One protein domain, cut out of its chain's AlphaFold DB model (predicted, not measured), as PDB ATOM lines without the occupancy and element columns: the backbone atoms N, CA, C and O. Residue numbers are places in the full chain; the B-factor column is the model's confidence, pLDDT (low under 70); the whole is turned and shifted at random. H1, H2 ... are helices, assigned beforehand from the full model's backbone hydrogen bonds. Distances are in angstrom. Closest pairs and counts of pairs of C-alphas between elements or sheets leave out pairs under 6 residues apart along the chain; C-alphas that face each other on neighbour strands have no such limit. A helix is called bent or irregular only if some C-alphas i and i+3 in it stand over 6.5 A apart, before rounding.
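What this domain is: This is residues 86 to 232 of the 235 residues of an uncharacterized protein of Streptomyces albulus (UniProt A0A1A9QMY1). Four helical hairpins stand in a row and make an elongated all-helix body: H1 with H2 at one end, then H3 with H4, then H5 with H6, and H9 with H10 at the other end. Near the middle H3 and H6 cross at about a right angle, while the short helices H7 and H8 lie along one side, H7 by the end of H4 and H8 near H5. The printed part has 147 residues, with ten named helices, H1 to H10 in chain order, and no named strand. It is compact, with a radius of gyration of the C-alphas of 15.3 A, and spans 50 by 31 by 24 A.

How they stand to each other: H4, residues 144 to 157, and H6, residues 173 to 184, are the hubs, each touching four helices. H3, residues 126 to 134, touches H4 in a hairpin, with a shallow tilt of 28 degrees, opposite ways; the closest C-alphas, of Val 129 and Pro 152, are 5.8 A apart. H3 touches H6 about perpendicular, at 90 degrees, with the C-alphas of Gly 134 and Gly 178 closest at 3.5 A. With residues 144 to 148 alone, H4 touches H1, residues 90 to 99; Arg 93 and Ala 144 have the closest C-alphas, 5.7 A apart. H1 and H2, residues 102 to 111, form a hairpin at a shallow tilt of 19 degrees, closest at the C-alphas of Ala 97 and Ala 108, 4.7 A. H5, residues 161 to 169, and H6 form a hairpin that only just touches, with 3 pairs of C-alphas within 8 A, Val 168 to Leu 176 closest at 6.5 A. H9, residues 200 to 213, touches H6 about perpendicular, at 77 degrees, Val 180 to Leu 206 closest at 5.9 A between C-alphas. H10, residues 215 to 224, forms a hairpin with H9, closest at the C-alphas of Ala 210 and Ala 218, 5.2 A. H7, residues 186 to 189, only just touches H4, with 3 pairs of C-alphas within 8 A, Asp 157 to His 187 closest at 6.2 A. H8, residues 193 to 196, touches no helix but is near H5, with the C-alphas of Thr 161 and Lys 195 closest at 6.3 A. Every O i to N i+4 pair is within hydrogen-bond range in H1, H3, H5, H6 and H9, against 4 of 6 in H2, 9 of 10 in H4 and 4 of 6 in H10; H7 and H8 are too short for one.

Where its parts are: H4 and H9 are the longest by residues, each 19.8 A from first to last C-alpha; H6 measures 16.5 A. H1 begins at C-alpha 90, (152.699, 208.179, 153.188), and H10 ends at C-alpha 224, (181.446, 229.714, 142.815). H2 is irregular, with C-alphas 103 and 106 7.4 A apart, and H10 only just so, with C-alphas 216 and 219 6.8 A apart.

The domain as a whole: The C-alphas of Arg 91 and Arg 232 are the farthest apart, at 50.4 A. The printed part has no cut; the link from H2 to H3 is long. Residues 197 to 198 pair briefly with residues 226 to 227, parallel. Mean pLDDT of the printed part is 83.5, and residues 86 to 92, 136 to 148 and 230 to 232 are under 70.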
ATOM      1  N   GLU A  86     156.642 210.862 145.788       60.44
ATOM      2  CA  GLU A  86     155.529 209.911 145.818       60.44
ATOM      3  C   GLU A  86     155.943 208.463 146.118       60.44
ATOM      4  O   GLU A  86     155.107 207.682 146.571       60.44
ATOM      5  N   SER A  87     157.221 208.118 145.935       61.03
ATOM      6  CA  SER A  87     157.766 206.794 146.251       61.03
ATOM      7  C   SER A  87     157.863 206.543 147.762       61.03
ATOM      8  O   SER A  87     158.014 205.406 148.214       61.03
ATOM      9  N   ILE A  88     157.823 207.606 148.568       63.97
ATOM     10  CA  ILE A  88     158.038 207.538 150.009       63.97
ATOM     11  C   ILE A  88     156.724 207.129 150.690       63.97
ATOM     12  O   ILE A  88     155.692 207.765 150.434       63.97
ATOM     13  N   PRO A  89     156.724 206.143 151.614       68.38
ATOM     14  CA  PRO A  89     155.494 205.740 152.285       68.38
ATOM     15  C   PRO A  89     154.819 206.927 152.987       68.38
ATOM     16  O   PRO A  89     155.480 207.784 153.589       68.38
ATOM     17  N   ALA A  90     153.493 206.996 152.867       68.31
ATOM     18  CA  ALA A  90     152.699 208.179 153.188       68.31
ATOM     19  C   ALA A  90     152.906 208.682 154.627       68.31
ATOM     20  O   ALA A  90     153.034 209.893 154.836       68.31
ATOM     21  N   ARG A  91     153.037 207.786 155.618       66.56
ATOM     22  CA  ARG A  91     153.290 208.170 157.017       66.56
ATOM     23  C   ARG A  91     154.590 208.946 157.196       66.56
ATOM     24  O   ARG A  91     154.643 209.877 157.997       66.56
ATOM     25  N   HIS A  92     155.634 208.600 156.439       67.81
ATOM     26  CA  HIS A  92     156.942 209.255 156.538       67.81
ATOM     27  C   HIS A  92     156.882 210.662 155.950       67.81
ATOM     28  O   HIS A  92     157.422 211.602 156.535       67.81
ATOM     29  N   ARG A  93     156.146 210.833 154.844       71.81
ATOM     30  CA  ARG A  93     155.863 212.152 154.260       71.81
ATOM     31  C   ARG A  93     155.039 213.028 155.204       71.81
ATOM     32  O   ARG A  93     155.380 214.192 155.408       71.81
ATOM     33  N   ALA A  94     153.998 212.467 155.816       73.06
ATOM     34  CA  ALA A  94     153.137 213.178 156.759       73.06
ATOM     35  C   ALA A  94     153.887 213.595 158.035       73.06
ATOM     36  O   ALA A  94     153.767 214.739 158.475       73.06
ATOM     37  N   ALA A  95     154.707 212.705 158.601       71.75
ATOM     38  CA  ALA A  95     155.534 213.005 159.769       71.75
ATOM     39  C   ALA A  95     156.525 214.144 159.488       71.75
ATOM     40  O   ALA A  95     156.694 215.044 160.314       71.75
ATOM     41  N   TRP A  96     157.138 214.149 158.302       74.88
ATOM     42  CA  TRP A  96     157.986 215.254 157.868       74.88
ATOM     43  C   TRP A  96     157.212 216.570 157.733       74.88
ATOM     44  O   TRP A  96     157.638 217.590 158.280       74.88
ATOM     45  N   ALA A  97     156.063 216.556 157.053       79.00
ATOM     46  CA  ALA A  97     155.241 217.750 156.885       79.00
ATOM     47  C   ALA A  97     154.784 218.329 158.235       79.00
ATOM     48  O   ALA A  97     154.846 219.541 158.446       79.00
ATOM     49  N   ALA A  98     154.425 217.471 159.194       77.38
ATOM     50  CA  ALA A  98     154.075 217.878 160.552       77.38
ATOM     51  C   ALA A  98     155.248 218.553 161.292       77.38
ATOM     52  O   ALA A  98     155.038 219.516 162.040       77.38
ATOM     53  N   ALA A  99     156.477 218.084 161.050       75.62
ATOM     54  CA  ALA A  99     157.703 218.635 161.624       75.62
ATOM     55  C   ALA A  99     158.157 219.957 160.976       75.62
ATOM     56  O   ALA A  99     159.038 220.631 161.515       75.62
ATOM     57  N   ALA A 100     157.573 220.357 159.841       79.38
ATOM     58  CA  ALA A 100     157.903 221.623 159.201       79.38
ATOM     59  C   ALA A 100     157.534 222.824 160.101       79.38
ATOM     60  O   ALA A 100     156.502 222.799 160.790       79.38
ATOM     61  N   PRO A 101     158.337 223.909 160.090       81.62
ATOM     62  CA  PRO A 101     157.992 225.144 160.786       81.62
ATOM     63  C   PRO A 101     156.610 225.648 160.364       81.62
ATOM     64  O   PRO A 101     156.260 225.548 159.192       81.62
ATOM     65  N   GLY A 102     155.849 226.244 161.288       85.44
ATOM     66  CA  GLY A 102     154.451 226.645 161.056       85.44
ATOM     67  C   GLY A 102     154.179 227.332 159.704       85.44
ATOM     68  O   GLY A 102     153.333 226.843 158.961       85.44
ATOM     69  N   PRO A 103     154.932 228.383 159.320       85.75
ATOM     70  CA  PRO A 103     154.746 229.062 158.031       85.75
ATOM     71  C   PRO A 103     155.010 228.192 156.790       85.75
ATOM     72  O   PRO A 103     154.561 228.525 155.701       85.75
ATOM     73  N   LEU A 104     155.762 227.101 156.941       86.94
ATOM     74  CA  LEU A 104     156.164 226.183 155.872       86.94
ATOM     75  C   LEU A 104     155.337 224.900 155.846       86.94
ATOM     76  O   LEU A 104     155.478 224.119 154.909       86.94
ATOM     77  N   ARG A 105     154.461 224.683 156.834       86.62
ATOM     78  CA  ARG A 105     153.704 223.438 156.973       86.62
ATOM     79  C   ARG A 105     152.829 223.146 155.759       86.62
ATOM     80  O   ARG A 105     152.954 222.069 155.200       86.62
ATOM     81  N   GLY A 106     152.050 224.117 155.279       86.69
ATOM     82  CA  GLY A 106     151.215 223.916 154.085       86.69
ATOM     83  C   GLY A 106     152.029 223.621 152.817       86.69
ATOM     84  O   GLY A 106     151.611 222.837 151.968       86.69
ATOM     85  N   TYR A 107     153.232 224.192 152.707       87.31
ATOM     86  CA  TYR A 107     154.143 223.883 151.605       87.31
ATOM     87  C   TYR A 107     154.703 222.461 151.712       87.31
ATOM     88  O   TYR A 107     154.701 221.720 150.730       87.31
ATOM     89  N   ALA A 108     155.120 222.063 152.914       84.19
ATOM     90  CA  ALA A 108     155.569 220.709 153.194       84.19
ATOM     91  C   ALA A 108     154.445 219.683 152.968       84.19
ATOM     92  O   ALA A 108     154.679 218.649 152.362       84.19
ATOM     93  N   GLU A 109     153.203 219.981 153.347       84.69
ATOM     94  CA  GLU A 109     152.042 219.117 153.097       84.69
ATOM     95  C   GLU A 109     151.753 218.916 151.601       84.69
ATOM     96  O   GLU A 109     151.338 217.830 151.202       84.69
ATOM     97  N   GLY A 110     151.972 219.928 150.756       83.62
ATOM     98  CA  GLY A 110     151.841 219.778 149.302       83.62
ATOM     99  C   GLY A 110     152.913 218.855 148.715       83.62
ATOM    100  O   GLY A 110     152.591 217.875 148.044       83.62
ATOM    101  N   TRP A 111     154.182 219.072 149.079       81.50
ATOM    102  CA  TRP A 111     155.281 218.159 148.724       81.50
ATOM    103  C   TRP A 111     155.043 216.736 149.231       81.50
ATOM    104  O   TRP A 111     155.225 215.767 148.498       81.50
ATOM    105  N   ALA A 112     154.557 216.608 150.463       77.31
ATOM    106  CA  ALA A 112     154.205 215.340 151.075       77.31
ATOM    107  C   ALA A 112     153.026 214.644 150.388       77.31
ATOM    108  O   ALA A 112     152.844 213.461 150.625       77.31
ATOM    109  N   ARG A 113     152.237 215.317 149.542       76.69
ATOM    110  CA  ARG A 113     151.165 214.708 148.735       76.69
ATOM    111  C   ARG A 113     151.570 214.445 147.280       76.69
ATOM    112  O   ARG A 113     150.774 213.863 146.556       76.69
ATOM    113  N   GLY A 114     152.778 214.838 146.869       72.88
ATOM    114  CA  GLY A 114     153.184 214.818 145.458       72.88
ATOM    115  C   GLY A 114     152.560 215.951 144.630       72.88
ATOM    116  O   GLY A 114     152.599 215.910 143.407       72.88
ATOM    117  N   ASP A 115     152.004 216.971 145.290       79.69
ATOM    118  CA  ASP A 115     151.415 218.166 144.675       79.69
ATOM    119  C   ASP A 115     152.155 219.414 145.200       79.69
ATOM    120  O   ASP A 115     151.652 220.134 146.074       79.69
ATOM    121  N   PRO A 116     153.426 219.615 144.791       79.56
ATOM    122  CA  PRO A 116     154.259 220.675 145.335       79.56
ATOM    123  C   PRO A 116     153.711 222.050 144.919       79.56
ATOM    124  O   PRO A 116     153.580 222.329 143.723       79.56
ATOM    125  N   PRO A 117     153.445 222.968 145.868       81.19
ATOM    126  CA  PRO A 117     152.979 224.303 145.524       81.19
ATOM    127  C   PRO A 117     154.048 225.057 144.736       81.19
ATOM    128  O   PRO A 117     155.245 224.905 144.985       81.19
ATOM    129  N   VAL A 118     153.628 225.934 143.823       84.88
ATOM    130  CA  VAL A 118     154.564 226.751 143.040       84.88
ATOM    131  C   VAL A 118     155.392 227.625 143.995       84.88
ATOM    132  O   VAL A 118     154.807 228.488 144.658       84.88
ATOM    133  N   PRO A 119     156.734 227.502 144.043       82.50
ATOM    134  CA  PRO A 119     157.554 228.168 145.062       82.50
ATOM    135  C   PRO A 119     157.347 229.686 145.156       82.50
ATOM    136  O   PRO A 119     157.331 230.250 146.243       82.50
ATOM    137  N   LYS A 120     157.102 230.355 144.021       78.75
ATOM    138  CA  LYS A 120     156.861 231.811 143.956       78.75
ATOM    139  C   LYS A 120     155.565 232.274 144.629       78.75
ATOM    140  O   LYS A 120     155.415 233.464 144.873       78.75
ATOM    141  N   THR A 121     154.624 231.365 144.877       82.12
ATOM    142  CA  THR A 121     153.341 231.674 145.533       82.12
ATOM    143  C   THR A 121     153.429 231.596 147.055       82.12
ATOM    144  O   THR A 121     152.521 232.039 147.752       82.12
ATOM    145  N   VAL A 122     154.539 231.072 147.583       84.00
ATOM    146  CA  VAL A 122     154.763 230.888 149.013       84.00
ATOM    147  C   VAL A 122     155.485 232.108 149.580       84.00
ATOM    148  O   VAL A 122     156.673 232.319 149.349       84.00
ATOM    149  N   THR A 123     154.776 232.918 150.363       84.50
ATOM    150  CA  THR A 123     155.339 234.089 151.051       84.50
ATOM    151  C   THR A 123     155.933 233.704 152.404       84.50
ATOM    152  O   THR A 123     155.332 233.947 153.451       84.50
ATOM    153  N   VAL A 124     157.125 233.101 152.392       87.56
ATOM    154  CA  VAL A 124     157.900 232.806 153.609       87.56
ATOM    155  C   VAL A 124     159.286 233.454 153.518       87.56
ATOM    156  O   VAL A 124     159.953 233.300 152.495       87.56
ATOM    157  N   PRO A 125     159.762 234.152 154.569       91.81
ATOM    158  CA  PRO A 125     161.105 234.719 154.564       91.81
ATOM    159  C   PRO A 125     162.187 233.631 154.417       91.81
ATOM    160  O   PRO A 125     162.053 232.551 154.998       91.81
ATOM    161  N   PRO A 126     163.313 233.904 153.733       93.94
ATOM    162  CA  PRO A 126     164.354 232.902 153.504       93.94
ATOM    163  C   PRO A 126     165.046 232.415 154.783       93.94
ATOM    164  O   PRO A 126     165.522 231.288 154.814       93.94
ATOM    165  N   GLY A 127     165.091 233.212 155.857       93.75
ATOM    166  CA  GLY A 127     165.723 232.821 157.128       93.75
ATOM    167  C   GLY A 127     165.149 231.524 157.729       93.75
ATOM    168  O   GLY A 127     165.902 230.571 157.929       93.75
ATOM    169  N   PRO A 128     163.829 231.443 157.980       92.00
ATOM    170  CA  PRO A 128     163.153 230.206 158.367       92.00
ATOM    171  C   PRO A 128     163.399 229.019 157.425       92.00
ATOM    172  O   PRO A 128     163.580 227.904 157.906       92.00
ATOM    173  N   VAL A 129     163.455 229.249 156.108       93.00
ATOM    174  CA  VAL A 129     163.707 228.189 155.114       93.00
ATOM    175  C   VAL A 129     165.145 227.672 155.208       93.00
ATOM    176  O   VAL A 129     165.366 226.465 155.212       93.00
ATOM    177  N   LEU A 130     166.122 228.571 155.361       93.44
ATOM    178  CA  LEU A 130     167.527 228.222 155.585       93.44
ATOM    179  C   LEU A 130     167.711 227.443 156.888       93.44
ATOM    180  O   LEU A 130     168.421 226.442 156.909       93.44
ATOM    181  N   ARG A 131     167.046 227.865 157.971       90.88
ATOM    182  CA  ARG A 131     167.063 227.132 159.242       90.88
ATOM    183  C   ARG A 131     166.457 225.743 159.082       90.88
ATOM    184  O   ARG A 131     167.016 224.791 159.614       90.88
ATOM    185  N   TRP A 132     165.348 225.620 158.358       87.19
ATOM    186  CA  TRP A 132     164.709 224.331 158.107       87.19
ATOM    187  C   TRP A 132     165.615 223.392 157.305       87.19
ATOM    188  O   TRP A 132     165.822 222.266 157.736       87.19
ATOM    189  N   LEU A 133     166.245 223.886 156.232       87.44
ATOM    190  CA  LEU A 133     167.232 223.131 155.450       87.44
ATOM    191  C   LEU A 133     168.441 222.696 156.293       87.44
ATOM    192  O   LEU A 133     168.945 221.588 156.145       87.44
ATOM    193  N   GLY A 134     168.932 223.577 157.166       85.38
ATOM    194  CA  GLY A 134     170.092 223.297 158.007       85.38
ATOM    195  C   GLY A 134     169.789 222.495 159.269       85.38
ATOM    196  O   GLY A 134     170.721 222.037 159.929       85.38
ATOM    197  N   THR A 135     168.511 222.314 159.608       79.31
ATOM    198  CA  THR A 135     168.092 221.450 160.709       79.31
ATOM    199  C   THR A 135     168.029 220.027 160.171       79.31
ATOM    200  O   THR A 135     167.161 219.738 159.347       79.31
ATOM    201  N   PRO A 136     168.929 219.122 160.592       64.50
ATOM    202  CA  PRO A 136     168.840 217.738 160.159       64.50
ATOM    203  C   PRO A 136     167.467 217.186 160.565       64.50
ATOM    204  O   PRO A 136     167.036 217.439 161.698       64.50
ATOM    205  N   PRO A 137     166.774 216.441 159.686       56.56
ATOM    206  CA  PRO A 137     165.617 215.678 160.125       56.56
ATOM    207  C   PRO A 137     166.058 214.816 161.314       56.56
ATOM    208  O   PRO A 137     167.166 214.273 161.317       56.56
ATOM    209  N   GLY A 138     165.247 214.777 162.375       52.97
ATOM    210  CA  GLY A 138     165.548 213.971 163.560       52.97
ATOM    211  C   GLY A 138     165.805 212.502 163.197       52.97
ATOM    212  O   GLY A 138     165.537 212.079 162.078       52.97
ATOM    213  N   ARG A 139     166.289 211.711 164.165       44.75
ATOM    214  CA  ARG A 139     166.728 210.300 164.018       44.75
ATOM    215  C   ARG A 139     165.727 209.314 163.369       44.75
ATOM    216  O   ARG A 139     166.046 208.139 163.295       44.75
ATOM    217  N   THR A 140     164.528 209.741 162.984       48.03
ATOM    218  CA  THR A 140     163.397 208.879 162.614       48.03
ATOM    219  C   THR A 140     162.734 209.237 161.282       48.03
ATOM    220  O   THR A 140     161.667 208.703 160.992       48.03
ATOM    221  N   VAL A 141     163.296 210.141 160.470       52.19
ATOM    222  CA  VAL A 141     162.645 210.587 159.222       52.19
ATOM    223  C   VAL A 141     163.560 210.333 158.026       52.19
ATOM    224  O   VAL A 141     164.183 211.246 157.486       52.19
ATOM    225  N   ASP A 142     163.659 209.064 157.645       53.50
ATOM    226  CA  ASP A 142     164.761 208.607 156.800       53.50
ATOM    227  C   ASP A 142     164.444 208.606 155.287       53.50
ATOM    228  O   ASP A 142     165.287 209.035 154.503       53.50
ATOM    229  N   ALA A 143     163.224 208.266 154.848       48.56
ATOM    230  CA  ALA A 143     162.841 208.391 153.427       48.56
ATOM    231  C   ALA A 143     162.506 209.833 153.021       48.56
ATOM    232  O   ALA A 143     162.840 210.284 151.930       48.56
ATOM    233  N   ALA A 144     161.875 210.599 153.916       53.38
ATOM    234  CA  ALA A 144     161.504 211.983 153.630       53.38
ATOM    235  C   ALA A 144     162.697 212.944 153.676       53.38
ATOM    236  O   ALA A 144     162.497 214.146 153.575       53.38
ATOM    237  N   ARG A 145     163.932 212.446 153.813       57.50
ATOM    238  CA  ARG A 145     165.144 213.262 153.891       57.50
ATOM    239  C   ARG A 145     165.459 213.993 152.586       57.50
ATOM    240  O   ARG A 145     165.872 215.148 152.649       57.50
ATOM    241  N   GLU A 146     165.234 213.372 151.427       59.47
ATOM    242  CA  GLU A 146     165.422 214.063 150.144       59.47
ATOM    243  C   GLU A 146     164.276 215.035 149.852       59.47
ATOM    244  O   GLU A 146     164.534 216.181 149.499       59.47
ATOM    245  N   VAL A 147     163.022 214.687 150.160       61.12
ATOM    246  CA  VAL A 147     161.910 215.662 150.140       61.12
ATOM    247  C   VAL A 147     162.168 216.826 151.108       61.12
ATOM    248  O   VAL A 147     161.960 217.988 150.755       61.12
ATOM    249  N   ALA A 148     162.720 216.541 152.290       66.19
ATOM    250  CA  ALA A 148     163.127 217.530 153.284       66.19
ATOM    251  C   ALA A 148     164.234 218.462 152.799       66.19
ATOM    252  O   ALA A 148     164.398 219.537 153.373       66.19
ATOM    253  N   ARG A 149     164.974 218.078 151.758       77.00
ATOM    254  CA  ARG A 149     166.002 218.903 151.119       77.00
ATOM    255  C   ARG A 149     165.466 219.622 149.893       77.00
ATOM    256  O   ARG A 149     165.582 220.841 149.808       77.00
ATOM    257  N   LEU A 150     164.840 218.901 148.968       78.56
ATOM    258  CA  LEU A 150     164.326 219.446 147.712       78.56
ATOM    259  C   LEU A 150     163.288 220.544 147.947       78.56
ATOM    260  O   LEU A 150     163.353 221.593 147.306       78.56
ATOM    261  N   ALA A 151     162.384 220.360 148.914       82.38
ATOM    262  CA  ALA A 151     161.348 221.339 149.216       82.38
ATOM    263  C   ALA A 151     161.929 222.714 149.625       82.38
ATOM    264  O   ALA A 151     161.610 223.709 148.956       82.38
ATOM    265  N   PRO A 152     162.787 222.833 150.661       88.25
ATOM    266  CA  PRO A 152     163.407 224.113 150.994       88.25
ATOM    267  C   PRO A 152     164.360 224.628 149.907       88.25
ATOM    268  O   PRO A 152     164.396 225.838 149.688       88.25
ATOM    269  N   LEU A 153     165.093 223.760 149.195       89.75
ATOM    270  CA  LEU A 153     165.949 224.186 148.079       89.75
ATOM    271  C   LEU A 153     165.133 224.861 146.967       89.75
ATOM    272  O   LEU A 153     165.535 225.917 146.481       89.75
ATOM    273  N   ALA A 154     163.965 224.316 146.614       88.56
ATOM    274  CA  ALA A 154     163.071 224.893 145.611       88.56
ATOM    275  C   ALA A 154     162.506 226.262 146.032       88.56
ATOM    276  O   ALA A 154     162.409 227.168 145.201       88.56
ATOM    277  N   LEU A 155     162.194 226.455 147.322       91.25
ATOM    278  CA  LEU A 155     161.813 227.774 147.849       91.25
ATOM    279  C   LEU A 155     162.961 228.771 147.727       91.25
ATOM    280  O   LEU A 155     162.773 229.856 147.187       91.25
ATOM    281  N   LEU A 156     164.155 228.399 148.194       93.69
ATOM    282  CA  LEU A 156     165.334 229.264 148.148       93.69
ATOM    283  C   LEU A 156     165.757 229.579 146.709       93.69
ATOM    284  O   LEU A 156     166.259 230.677 146.441       93.69
ATOM    285  N   ASP A 157     165.514 228.664 145.766       91.81
ATOM    286  CA  ASP A 157     165.839 228.903 144.367       91.81
ATOM    287  C   ASP A 157     164.985 230.019 143.730       91.81
ATOM    288  O   ASP A 157     165.442 230.756 142.854       91.81
ATOM    289  N   ALA A 158     163.775 230.244 144.241       89.94
ATOM    290  CA  ALA A 158     162.942 231.365 143.821       89.94
ATOM    291  C   ALA A 158     163.395 232.721 144.407       89.94
ATOM    292  O   ALA A 158     162.976 233.769 143.910       89.94
ATOM    293  N   VAL A 159     164.259 232.726 145.432       93.38
ATOM    294  CA  VAL A 159     164.641 233.932 146.184       93.38
ATOM    295  C   VAL A 159     165.811 234.676 145.532       93.38
ATOM    296  O   VAL A 159     166.813 234.095 145.090       93.38
ATOM    297  N   ALA A 160     165.711 236.008 145.514       92.38
ATOM    298  CA  ALA A 160     166.773 236.888 145.044       92.38
ATOM    299  C   ALA A 160     168.019 236.819 145.945       92.38
ATOM    300  O   ALA A 160     167.941 236.763 147.173       92.38
ATOM    301  N   THR A 161     169.200 236.889 145.337       93.56
ATOM    302  CA  THR A 161     170.474 236.710 146.053       93.56
ATOM    303  C   THR A 161     170.725 237.758 147.135       93.56
ATOM    304  O   THR A 161     171.284 237.418 148.173       93.56
ATOM    305  N   ASP A 162     170.252 238.994 146.963       92.19
ATOM    306  CA  ASP A 162     170.379 240.035 147.995       92.19
ATOM    307  C   ASP A 162     169.518 239.750 149.231       92.19
ATOM    308  O   ASP A 162     169.873 240.105 150.357       92.19
ATOM    309  N   GLU A 163     168.381 239.084 149.047       94.56
ATOM    310  CA  GLU A 163     167.521 238.652 150.142       94.56
ATOM    311  C   GLU A 163     168.113 237.443 150.873       94.56
ATOM    312  O   GLU A 163     168.189 237.445 152.101       94.56
ATOM    313  N   LEU A 164     168.663 236.478 150.130       95.75
ATOM    314  CA  LEU A 164     169.434 235.372 150.704       95.75
ATOM    315  C   LEU A 164     170.646 235.888 151.493       95.75
ATOM    316  O   LEU A 164     170.883 235.470 152.624       95.75
ATOM    317  N   ALA A 165     171.387 236.855 150.945       94.81
ATOM    318  CA  ALA A 165     172.529 237.466 151.615       94.81
ATOM    319  C   ALA A 165     172.124 238.242 152.879       94.81
ATOM    320  O   ALA A 165     172.902 238.292 153.832       94.81
ATOM    321  N   ARG A 166     170.932 238.857 152.906       95.06
ATOM    322  CA  ARG A 166     170.358 239.459 154.122       95.06
ATOM    323  C   ARG A 166     170.064 238.395 155.173       95.06
ATOM    324  O   ARG A 166     170.506 238.556 156.304       95.06
ATOM    325  N   ALA A 167     169.414 237.298 154.784       96.38
ATOM    326  CA  ALA A 167     169.093 236.205 155.697       96.38
ATOM    327  C   ALA A 167     170.341 235.554 156.308       96.38
ATOM    328  O   ALA A 167     170.355 235.288 157.504       96.38
ATOM    329  N   VAL A 168     171.417 235.379 155.530       97.06
ATOM    330  CA  VAL A 168     172.710 234.868 156.026       97.06
ATOM    331  C   VAL A 168     173.281 235.733 157.151       97.06
ATOM    332  O   VAL A 168     173.840 235.202 158.106       97.06
ATOM    333  N   ARG A 169     173.144 237.063 157.073       96.00
ATOM    334  CA  ARG A 169     173.696 237.975 158.093       96.00
ATOM    335  C   ARG A 169     172.986 237.880 159.439       96.00
ATOM    336  O   ARG A 169     173.584 238.225 160.451       96.00
ATOM    337  N   THR A 170     171.734 237.438 159.445       95.81
ATOM    338  CA  THR A 170     170.908 237.298 160.652       95.81
ATOM    339  C   THR A 170     170.661 235.835 161.024       95.81
ATOM    340  O   THR A 170     169.835 235.561 161.891       95.81
ATOM    341  N   ALA A 171     171.309 234.893 160.336       94.94
ATOM    342  CA  ALA A 171     171.123 233.468 160.555       94.94
ATOM    343  C   ALA A 171     171.821 233.007 161.841       94.94
ATOM    344  O   ALA A 171     172.914 233.461 162.180       94.94
ATOM    345  N   ASP A 172     171.191 232.064 162.534       94.00
ATOM    346  CA  ASP A 172     171.824 231.297 163.602       94.00
ATOM    347  C   ASP A 172     172.663 230.142 163.030       94.00
ATOM    348  O   ASP A 172     172.804 229.996 161.816       94.00
ATOM    349  N   ALA A 173     173.230 229.301 163.898       90.88
ATOM    350  CA  ALA A 173     174.080 228.189 163.472       90.88
ATOM    351  C   ALA A 173     173.369 227.224 162.502       90.88
ATOM    352  O   ALA A 173     173.962 226.838 161.497       90.88
ATOM    353  N   ALA A 174     172.103 226.882 162.765       89.75
ATOM    354  CA  ALA A 174     171.314 226.017 161.891       89.75
ATOM    355  C   ALA A 174     171.005 226.705 160.551       89.75
ATOM    356  O   ALA A 174     171.188 226.115 159.492       89.75
ATOM    357  N   GLY A 175     170.615 227.982 160.567       93.25
ATOM    358  CA  GLY A 175     170.427 228.768 159.350       93.25
ATOM    359  C   GLY A 175     171.704 228.896 158.515       93.25
ATOM    360  O   GLY A 175     171.638 228.830 157.290       93.25
ATOM    361  N   LEU A 176     172.872 229.026 159.151       95.62
ATOM    362  CA  LEU A 176     174.166 229.040 158.465       95.62
ATOM    363  C   LEU A 176     174.543 227.666 157.900       95.62
ATOM    364  O   LEU A 176     175.087 227.612 156.798       95.62
ATOM    365  N   ASP A 177     174.221 226.570 158.592       92.75
ATOM    366  CA  ASP A 177     174.403 225.214 158.058       92.75
ATOM    367  C   ASP A 177     173.582 225.015 156.773       92.75
ATOM    368  O   ASP A 177     174.126 224.561 155.761       92.75
ATOM    369  N   GLY A 178     172.312 225.429 156.777       92.12
ATOM    370  CA  GLY A 178     171.452 225.374 155.593       92.12
ATOM    371  C   GLY A 178     171.883 226.346 154.495       92.12
ATOM    372  O   GLY A 178     171.840 226.013 153.315       92.12
ATOM    373  N   ALA A 179     172.379 227.532 154.855       96.12
ATOM    374  CA  ALA A 179     172.913 228.476 153.879       96.12
ATOM    375  C   ALA A 179     174.170 227.948 153.188       96.12
ATOM    376  O   ALA A 179     174.273 228.035 151.968       96.12
ATOM    377  N   VAL A 180     175.109 227.356 153.925       95.38
ATOM    378  CA  VAL A 180     176.288 226.726 153.318       95.38
ATOM    379  C   VAL A 180     175.872 225.618 152.349       95.38
ATOM    380  O   VAL A 180     176.422 225.555 151.251       95.38
ATOM    381  N   GLU A 181     174.884 224.797 152.719       92.44
ATOM    382  CA  GLU A 181     174.316 223.765 151.842       92.44
ATOM    383  C   GLU A 181     173.725 224.370 150.561       92.44
ATOM    384  O   GLU A 181     174.144 224.012 149.461       92.44
ATOM    385  N   PHE A 182     172.834 225.359 150.677       95.00
ATOM    386  CA  PHE A 182     172.197 225.984 149.517       95.00
ATOM    387  C   PHE A 182     173.196 226.704 148.598       95.00
ATOM    388  O   PHE A 182     173.186 226.484 147.388       95.00
ATOM    389  N   PHE A 183     174.089 227.543 149.134       95.31
ATOM    390  CA  PHE A 183     175.028 228.325 148.317       95.31
ATOM    391  C   PHE A 183     176.092 227.461 147.620       95.31
ATOM    392  O   PHE A 183     176.650 227.885 146.604       95.31
ATOM    393  N   ALA A 184     176.378 226.269 148.150       92.19
ATOM    394  CA  ALA A 184     177.263 225.296 147.517       92.19
ATOM    395  C   ALA A 184     176.532 224.335 146.562       92.19
ATOM    396  O   ALA A 184     177.196 223.633 145.801       92.19
ATOM    397  N   SER A 185     175.198 224.309 146.577       90.56
ATOM    398  CA  SER A 185     174.388 223.429 145.730       90.56
ATOM    399  C   SER A 185     174.376 223.846 144.254       90.56
ATOM    400  O   SER A 185     174.690 224.987 143.885       90.56
ATOM    401  N   GLU A 186     173.945 222.930 143.387       88.62
ATOM    402  CA  GLU A 186     173.707 223.225 141.971       88.62
ATOM    403  C   GLU A 186     172.597 224.264 141.772       88.62
ATOM    404  O   GLU A 186     172.743 225.124 140.907       88.62
ATOM    405  N   HIS A 187     171.571 224.297 142.635       89.44
ATOM    406  CA  HIS A 187     170.495 225.297 142.574       89.44
ATOM    407  C   HIS A 187     171.040 226.729 142.563       89.44
ATOM    408  O   HIS A 187     170.664 227.552 141.729       89.44
ATOM    409  N   PHE A 188     171.993 227.039 143.447       92.62
ATOM    410  CA  PHE A 188     172.603 228.365 143.457       92.62
ATOM    411  C   PHE A 188     173.690 228.516 142.389       92.62
ATOM    412  O   PHE A 188     173.783 229.551 141.721       92.62
ATOM    413  N   THR A 189     174.550 227.510 142.228       89.12
ATOM    414  CA  THR A 189     175.734 227.638 141.368       89.12
ATOM    415  C   THR A 189     175.413 227.589 139.873       89.12
ATOM    416  O   THR A 189     176.172 228.178 139.100       89.12
ATOM    417  N   ALA A 190     174.276 227.021 139.464       89.75
ATOM    418  CA  ALA A 190     173.760 227.082 138.094       89.75
ATOM    419  C   ALA A 190     173.189 228.463 137.718       89.75
ATOM    420  O   ALA A 190     173.013 228.767 136.536       89.75
ATOM    421  N   ARG A 191     172.941 229.352 138.694       90.94
ATOM    422  CA  ARG A 191     172.448 230.708 138.414       90.94
ATOM    423  C   ARG A 191     173.434 231.499 137.556       90.94
ATOM    424  O   ARG A 191     174.656 231.376 137.668       90.94
ATOM    425  N   HIS A 192     172.889 232.426 136.767       89.38
ATOM    426  CA  HIS A 192     173.683 233.369 135.982       89.38
ATOM    427  C   HIS A 192     174.740 234.080 136.861       89.38
ATOM    428  O   HIS A 192     174.396 234.543 137.953       89.38
ATOM    429  N   PRO A 193     175.997 234.275 136.407       86.62
ATOM    430  CA  PRO A 193     177.074 234.834 137.230       86.62
ATOM    431  C   PRO A 193     176.743 236.148 137.953       86.62
ATOM    432  O   PRO A 193     177.172 236.346 139.087       86.62
ATOM    433  N   LYS A 194     175.953 237.040 137.337       86.69
ATOM    434  CA  LYS A 194     175.489 238.287 137.984       86.69
ATOM    435  C   LYS A 194     174.600 238.024 139.207       86.69
ATOM    436  O   LYS A 194     174.697 238.763 140.176       86.69
ATOM    437  N   LYS A 195     173.795 236.957 139.179       87.38
ATOM    438  CA  LYS A 195     172.920 236.525 140.277       87.38
ATOM    439  C   LYS A 195     173.657 235.702 141.336       87.38
ATOM    440  O   LYS A 195     173.079 235.426 142.371       87.38
ATOM    441  N   ARG A 196     174.923 235.324 141.134       89.19
ATOM    442  CA  ARG A 196     175.738 234.621 142.150       89.19
ATOM    443  C   ARG A 196     176.584 235.563 143.009       89.19
ATOM    444  O   ARG A 196     177.448 235.112 143.758       89.19
ATOM    445  N   ARG A 197     176.400 236.875 142.838       90.25
ATOM    446  CA  ARG A 197     177.157 237.895 143.559       90.25
ATOM    447  C   ARG A 197     176.584 238.058 144.955       90.25
ATOM    448  O   ARG A 197     175.401 238.325 145.102       90.25
ATOM    449  N   VAL A 198     177.441 237.902 145.951       90.50
ATOM    450  CA  VAL A 198     177.109 238.030 147.367       90.50
ATOM    451  C   VAL A 198     178.014 239.105 147.959       90.50
ATOM    452  O   VAL A 198     179.197 239.181 147.615       90.50
ATOM    453  N   GLY A 199     177.457 239.948 148.828       89.75
ATOM    454  CA  GLY A 199     178.231 240.965 149.539       89.75
ATOM    455  C   GLY A 199     179.309 240.349 150.437       89.75
ATOM    456  O   GLY A 199     179.145 239.230 150.941       89.75
ATOM    457  N   ALA A 200     180.401 241.082 150.655       89.44
ATOM    458  CA  ALA A 200     181.593 240.600 151.353       89.44
ATOM    459  C   ALA A 200     181.286 239.967 152.719       89.44
ATOM    460  O   ALA A 200     181.727 238.849 152.982       89.44
ATOM    461  N   THR A 201     180.458 240.620 153.541       92.44
ATOM    462  CA  THR A 201     180.089 240.133 154.880       92.44
ATOM    463  C   THR A 201     179.395 238.774 154.836       92.44
ATOM    464  O   THR A 201     179.766 237.862 155.567       92.44
ATOM    465  N   ALA A 202     178.397 238.603 153.963       94.69
ATOM    466  CA  ALA A 202     177.676 237.335 153.863       94.69
ATOM    467  C   ALA A 202     178.587 236.223 153.321       94.69
ATOM    468  O   ALA A 202     178.562 235.104 153.831       94.69
ATOM    469  N   ARG A 203     179.452 236.536 152.346       94.31
ATOM    470  CA  ARG A 203     180.442 235.582 151.831       94.31
ATOM    471  C   ARG A 203     181.430 235.149 152.917       94.31
ATOM    472  O   ARG A 203     181.750 233.968 153.003       94.31
ATOM    473  N   GLU A 204     181.907 236.075 153.741       95.12
ATOM    474  CA  GLU A 204     182.820 235.768 154.843       95.12
ATOM    475  C   GLU A 204     182.164 234.870 155.899       95.12
ATOM    476  O   GLU A 204     182.760 233.867 156.290       95.12
ATOM    477  N   LEU A 205     180.923 235.175 156.300       96.62
ATOM    478  CA  LEU A 205     180.152 234.341 157.228       96.62
ATOM    479  C   LEU A 205     180.010 232.903 156.710       96.62
ATOM    480  O   LEU A 205     180.303 231.961 157.446       96.62
ATOM    481  N   LEU A 206     179.636 232.738 155.435       96.25
ATOM    482  CA  LEU A 206     179.506 231.426 154.794       96.25
ATOM    483  C   LEU A 206     180.836 230.665 154.777       96.25
ATOM    484  O   LEU A 206     180.874 229.494 155.143       96.25
ATOM    485  N   LEU A 207     181.932 231.316 154.379       95.75
ATOM    486  CA  LEU A 207     183.246 230.675 154.298       95.75
ATOM    487  C   LEU A 207     183.788 230.280 155.668       95.75
ATOM    488  O   LEU A 207     184.302 229.173 155.826       95.75
ATOM    489  N   ARG A 208     183.661 231.165 156.661       96.00
ATOM    490  CA  ARG A 208     184.075 230.882 158.035       96.00
ATOM    491  C   ARG A 208     183.302 229.689 158.587       96.00
ATOM    492  O   ARG A 208     183.916 228.748 159.076       96.00
ATOM    493  N   HIS A 209     181.976 229.698 158.444       95.94
ATOM    494  CA  HIS A 209     181.122 228.611 158.922       95.94
ATOM    495  C   HIS A 209     181.410 227.290 158.196       95.94
ATOM    496  O   HIS A 209     181.588 226.258 158.843       95.94
ATOM    497  N   ALA A 210     181.549 227.320 156.867       94.69
ATOM    498  CA  ALA A 210     181.850 226.137 156.064       94.69
ATOM    499  C   ALA A 210     183.186 225.494 156.455       94.69
ATOM    500  O   ALA A 210     183.246 224.282 156.625       94.69
ATOM    501  N   ARG A 211     184.249 226.278 156.665       94.56
ATOM    502  CA  ARG A 211     185.559 225.738 157.072       94.56
ATOM    503  C   ARG A 211     185.507 225.014 158.419       94.56
ATOM    504  O   ARG A 211     186.197 224.017 158.588       94.56
ATOM    505  N   THR A 212     184.680 225.486 159.351       92.75
ATOM    506  CA  THR A 212     184.543 224.875 160.680       92.75
ATOM    507  C   THR A 212     183.591 223.679 160.693       92.75
ATOM    508  O   THR A 212     183.846 222.708 161.397       92.75
ATOM    509  N   ARG A 213     182.473 223.742 159.960       87.62
ATOM    510  CA  ARG A 213     181.346 222.801 160.124       87.62
ATOM    511  C   ARG A 213     181.091 221.912 158.913       87.62
ATOM    512  O   ARG A 213     180.513 220.841 159.059       87.62
ATOM    513  N   ARG A 214     181.497 222.342 157.715       83.12
ATOM    514  CA  ARG A 214     181.209 221.677 156.434       83.12
ATOM    515  C   ARG A 214     182.367 221.853 155.432       83.12
ATOM    516  O   ARG A 214     182.164 222.447 154.368       83.12
ATOM    517  N   PRO A 215     183.579 221.351 155.736       86.00
ATOM    518  CA  PRO A 215     184.786 221.662 154.964       86.00
ATOM    519  C   PRO A 215     184.690 221.256 153.485       86.00
ATOM    520  O   PRO A 215     185.220 221.962 152.629       86.00
ATOM    521  N   GLY A 216     183.929 220.202 153.158       85.50
ATOM    522  CA  GLY A 216     183.671 219.789 151.771       85.50
ATOM    523  C   GLY A 216     182.988 220.860 150.905       85.50
ATOM    524  O   GLY A 216     183.214 220.913 149.699       85.50
ATOM    525  N   HIS A 217     182.220 221.774 151.509       89.94
ATOM    526  CA  HIS A 217     181.544 222.860 150.791       89.94
ATOM    527  C   HIS A 217     182.407 224.124 150.651       89.94
ATOM    528  O   HIS A 217     182.135 224.955 149.783       89.94
ATOM    529  N   ALA A 218     183.468 224.284 151.452       91.56
ATOM    530  CA  ALA A 218     184.276 225.507 151.474       91.56
ATOM    531  C   ALA A 218     184.909 225.806 150.102       91.56
ATOM    532  O   ALA A 218     184.766 226.914 149.583       91.56
ATOM    533  N   ALA A 219     185.512 224.800 149.461       89.25
ATOM    534  CA  ALA A 219     186.134 224.956 148.144       89.25
ATOM    535  C   ALA A 219     185.123 225.324 147.041       89.25
ATOM    536  O   ALA A 219     185.454 226.025 146.081       89.25
ATOM    537  N   VAL A 220     183.874 224.858 147.145       90.75
ATOM    538  CA  VAL A 220     182.810 225.234 146.201       90.75
ATOM    539  C   VAL A 220     182.432 226.696 146.397       90.75
ATOM    540  O   VAL A 220     182.423 227.452 145.424       90.75
ATOM    541  N   LEU A 221     182.206 227.117 147.643       91.44
ATOM    542  CA  LEU A 221     181.858 228.498 147.974       91.44
ATOM    543  C   LEU A 221     182.946 229.484 147.537       91.44
ATOM    544  O   LEU A 221     182.638 230.510 146.935       91.44
ATOM    545  N   GLU A 222     184.222 229.163 147.765       90.75
ATOM    546  CA  GLU A 222     185.341 230.022 147.362       90.75
ATOM    547  C   GLU A 222     185.372 230.271 145.853       90.75
ATOM    548  O   GLU A 222     185.579 231.412 145.430       90.75
ATOM    549  N   ARG A 223     185.121 229.220 145.061       87.31
ATOM    550  CA  ARG A 223     185.179 229.250 143.593       87.31
ATOM    551  C   ARG A 223     183.916 229.802 142.941       87.31
ATOM    552  O   ARG A 223     184.000 230.431 141.888       87.31
ATOM    553  N   ARG A 224     182.737 229.504 143.495       86.19
ATOM    554  CA  ARG A 224     181.446 229.714 142.815       86.19
ATOM    555  C   ARG A 224     180.637 230.882 143.375       86.19
ATOM    556  O   ARG A 224     179.839 231.449 142.627       86.19
ATOM    557  N   VAL A 225     180.870 231.291 144.625       82.94
ATOM    558  CA  VAL A 225     180.228 232.477 145.213       82.94
ATOM    559  C   VAL A 225     181.089 233.707 144.942       82.94
ATOM    560  O   VAL A 225     182.165 233.897 145.519       82.94
ATOM    561  N   LEU A 226     180.601 234.549 144.031       80.75
ATOM    562  CA  LEU A 226     181.325 235.721 143.554       80.75
ATOM    563  C   LEU A 226     181.115 236.905 144.497       80.75
ATOM    564  O   LEU A 226     180.021 237.109 145.013       80.75
ATOM    565  N   LEU A 227     182.141 237.739 144.657       80.00
ATOM    566  CA  LEU A 227     181.983 239.030 145.326       80.00
ATOM    567  C   LEU A 227     181.145 239.991 144.468       80.00
ATOM    568  O   LEU A 227     181.284 240.034 143.228       80.00
ATOM    569  N   ALA A 228     180.303 240.774 145.145       76.50
ATOM    570  CA  ALA A 228     179.634 241.939 144.575       76.50
ATOM    571  C   ALA A 228     180.653 242.885 143.920       76.50
ATOM    572  O   ALA A 228     181.819 242.927 144.307       76.50
ATOM    573  N   ALA A 229     180.243 243.591 142.861       71.69
ATOM    574  CA  ALA A 229     181.166 244.433 142.092       71.69
ATOM    575  C   ALA A 229     181.758 245.567 142.941       71.69
ATOM    576  O   ALA A 229     182.951 245.835 142.842       71.69
ATOM    577  N   GLU A 230     180.935 246.155 143.807       67.25
ATOM    578  CA  GLU A 230     181.294 247.240 144.728       67.25
ATOM    579  C   GLU A 230     182.395 246.825 145.720       67.25
ATOM    580  O   GLU A 230     183.282 247.612 146.038       67.25
ATOM    581  N   ASP A 231     182.414 245.551 146.120       60.69
ATOM    582  CA  ASP A 231     183.369 245.015 147.095       60.69
ATOM    583  C   ASP A 231     184.720 244.605 146.483       60.69
ATOM    584  O   ASP A 231     185.652 244.263 147.211       60.69
ATOM    585  N   ARG A 232     184.865 244.610 145.149       58.78
ATOM    586  CA  ARG A 232     186.142 244.262 144.491       58.78
ATOM    587  C   ARG A 232     187.148 245.403 144.481       58.78
ATOM    588  O   ARG A 232     188.336 245.137 144.377       58.78
TER     589      ARG A 232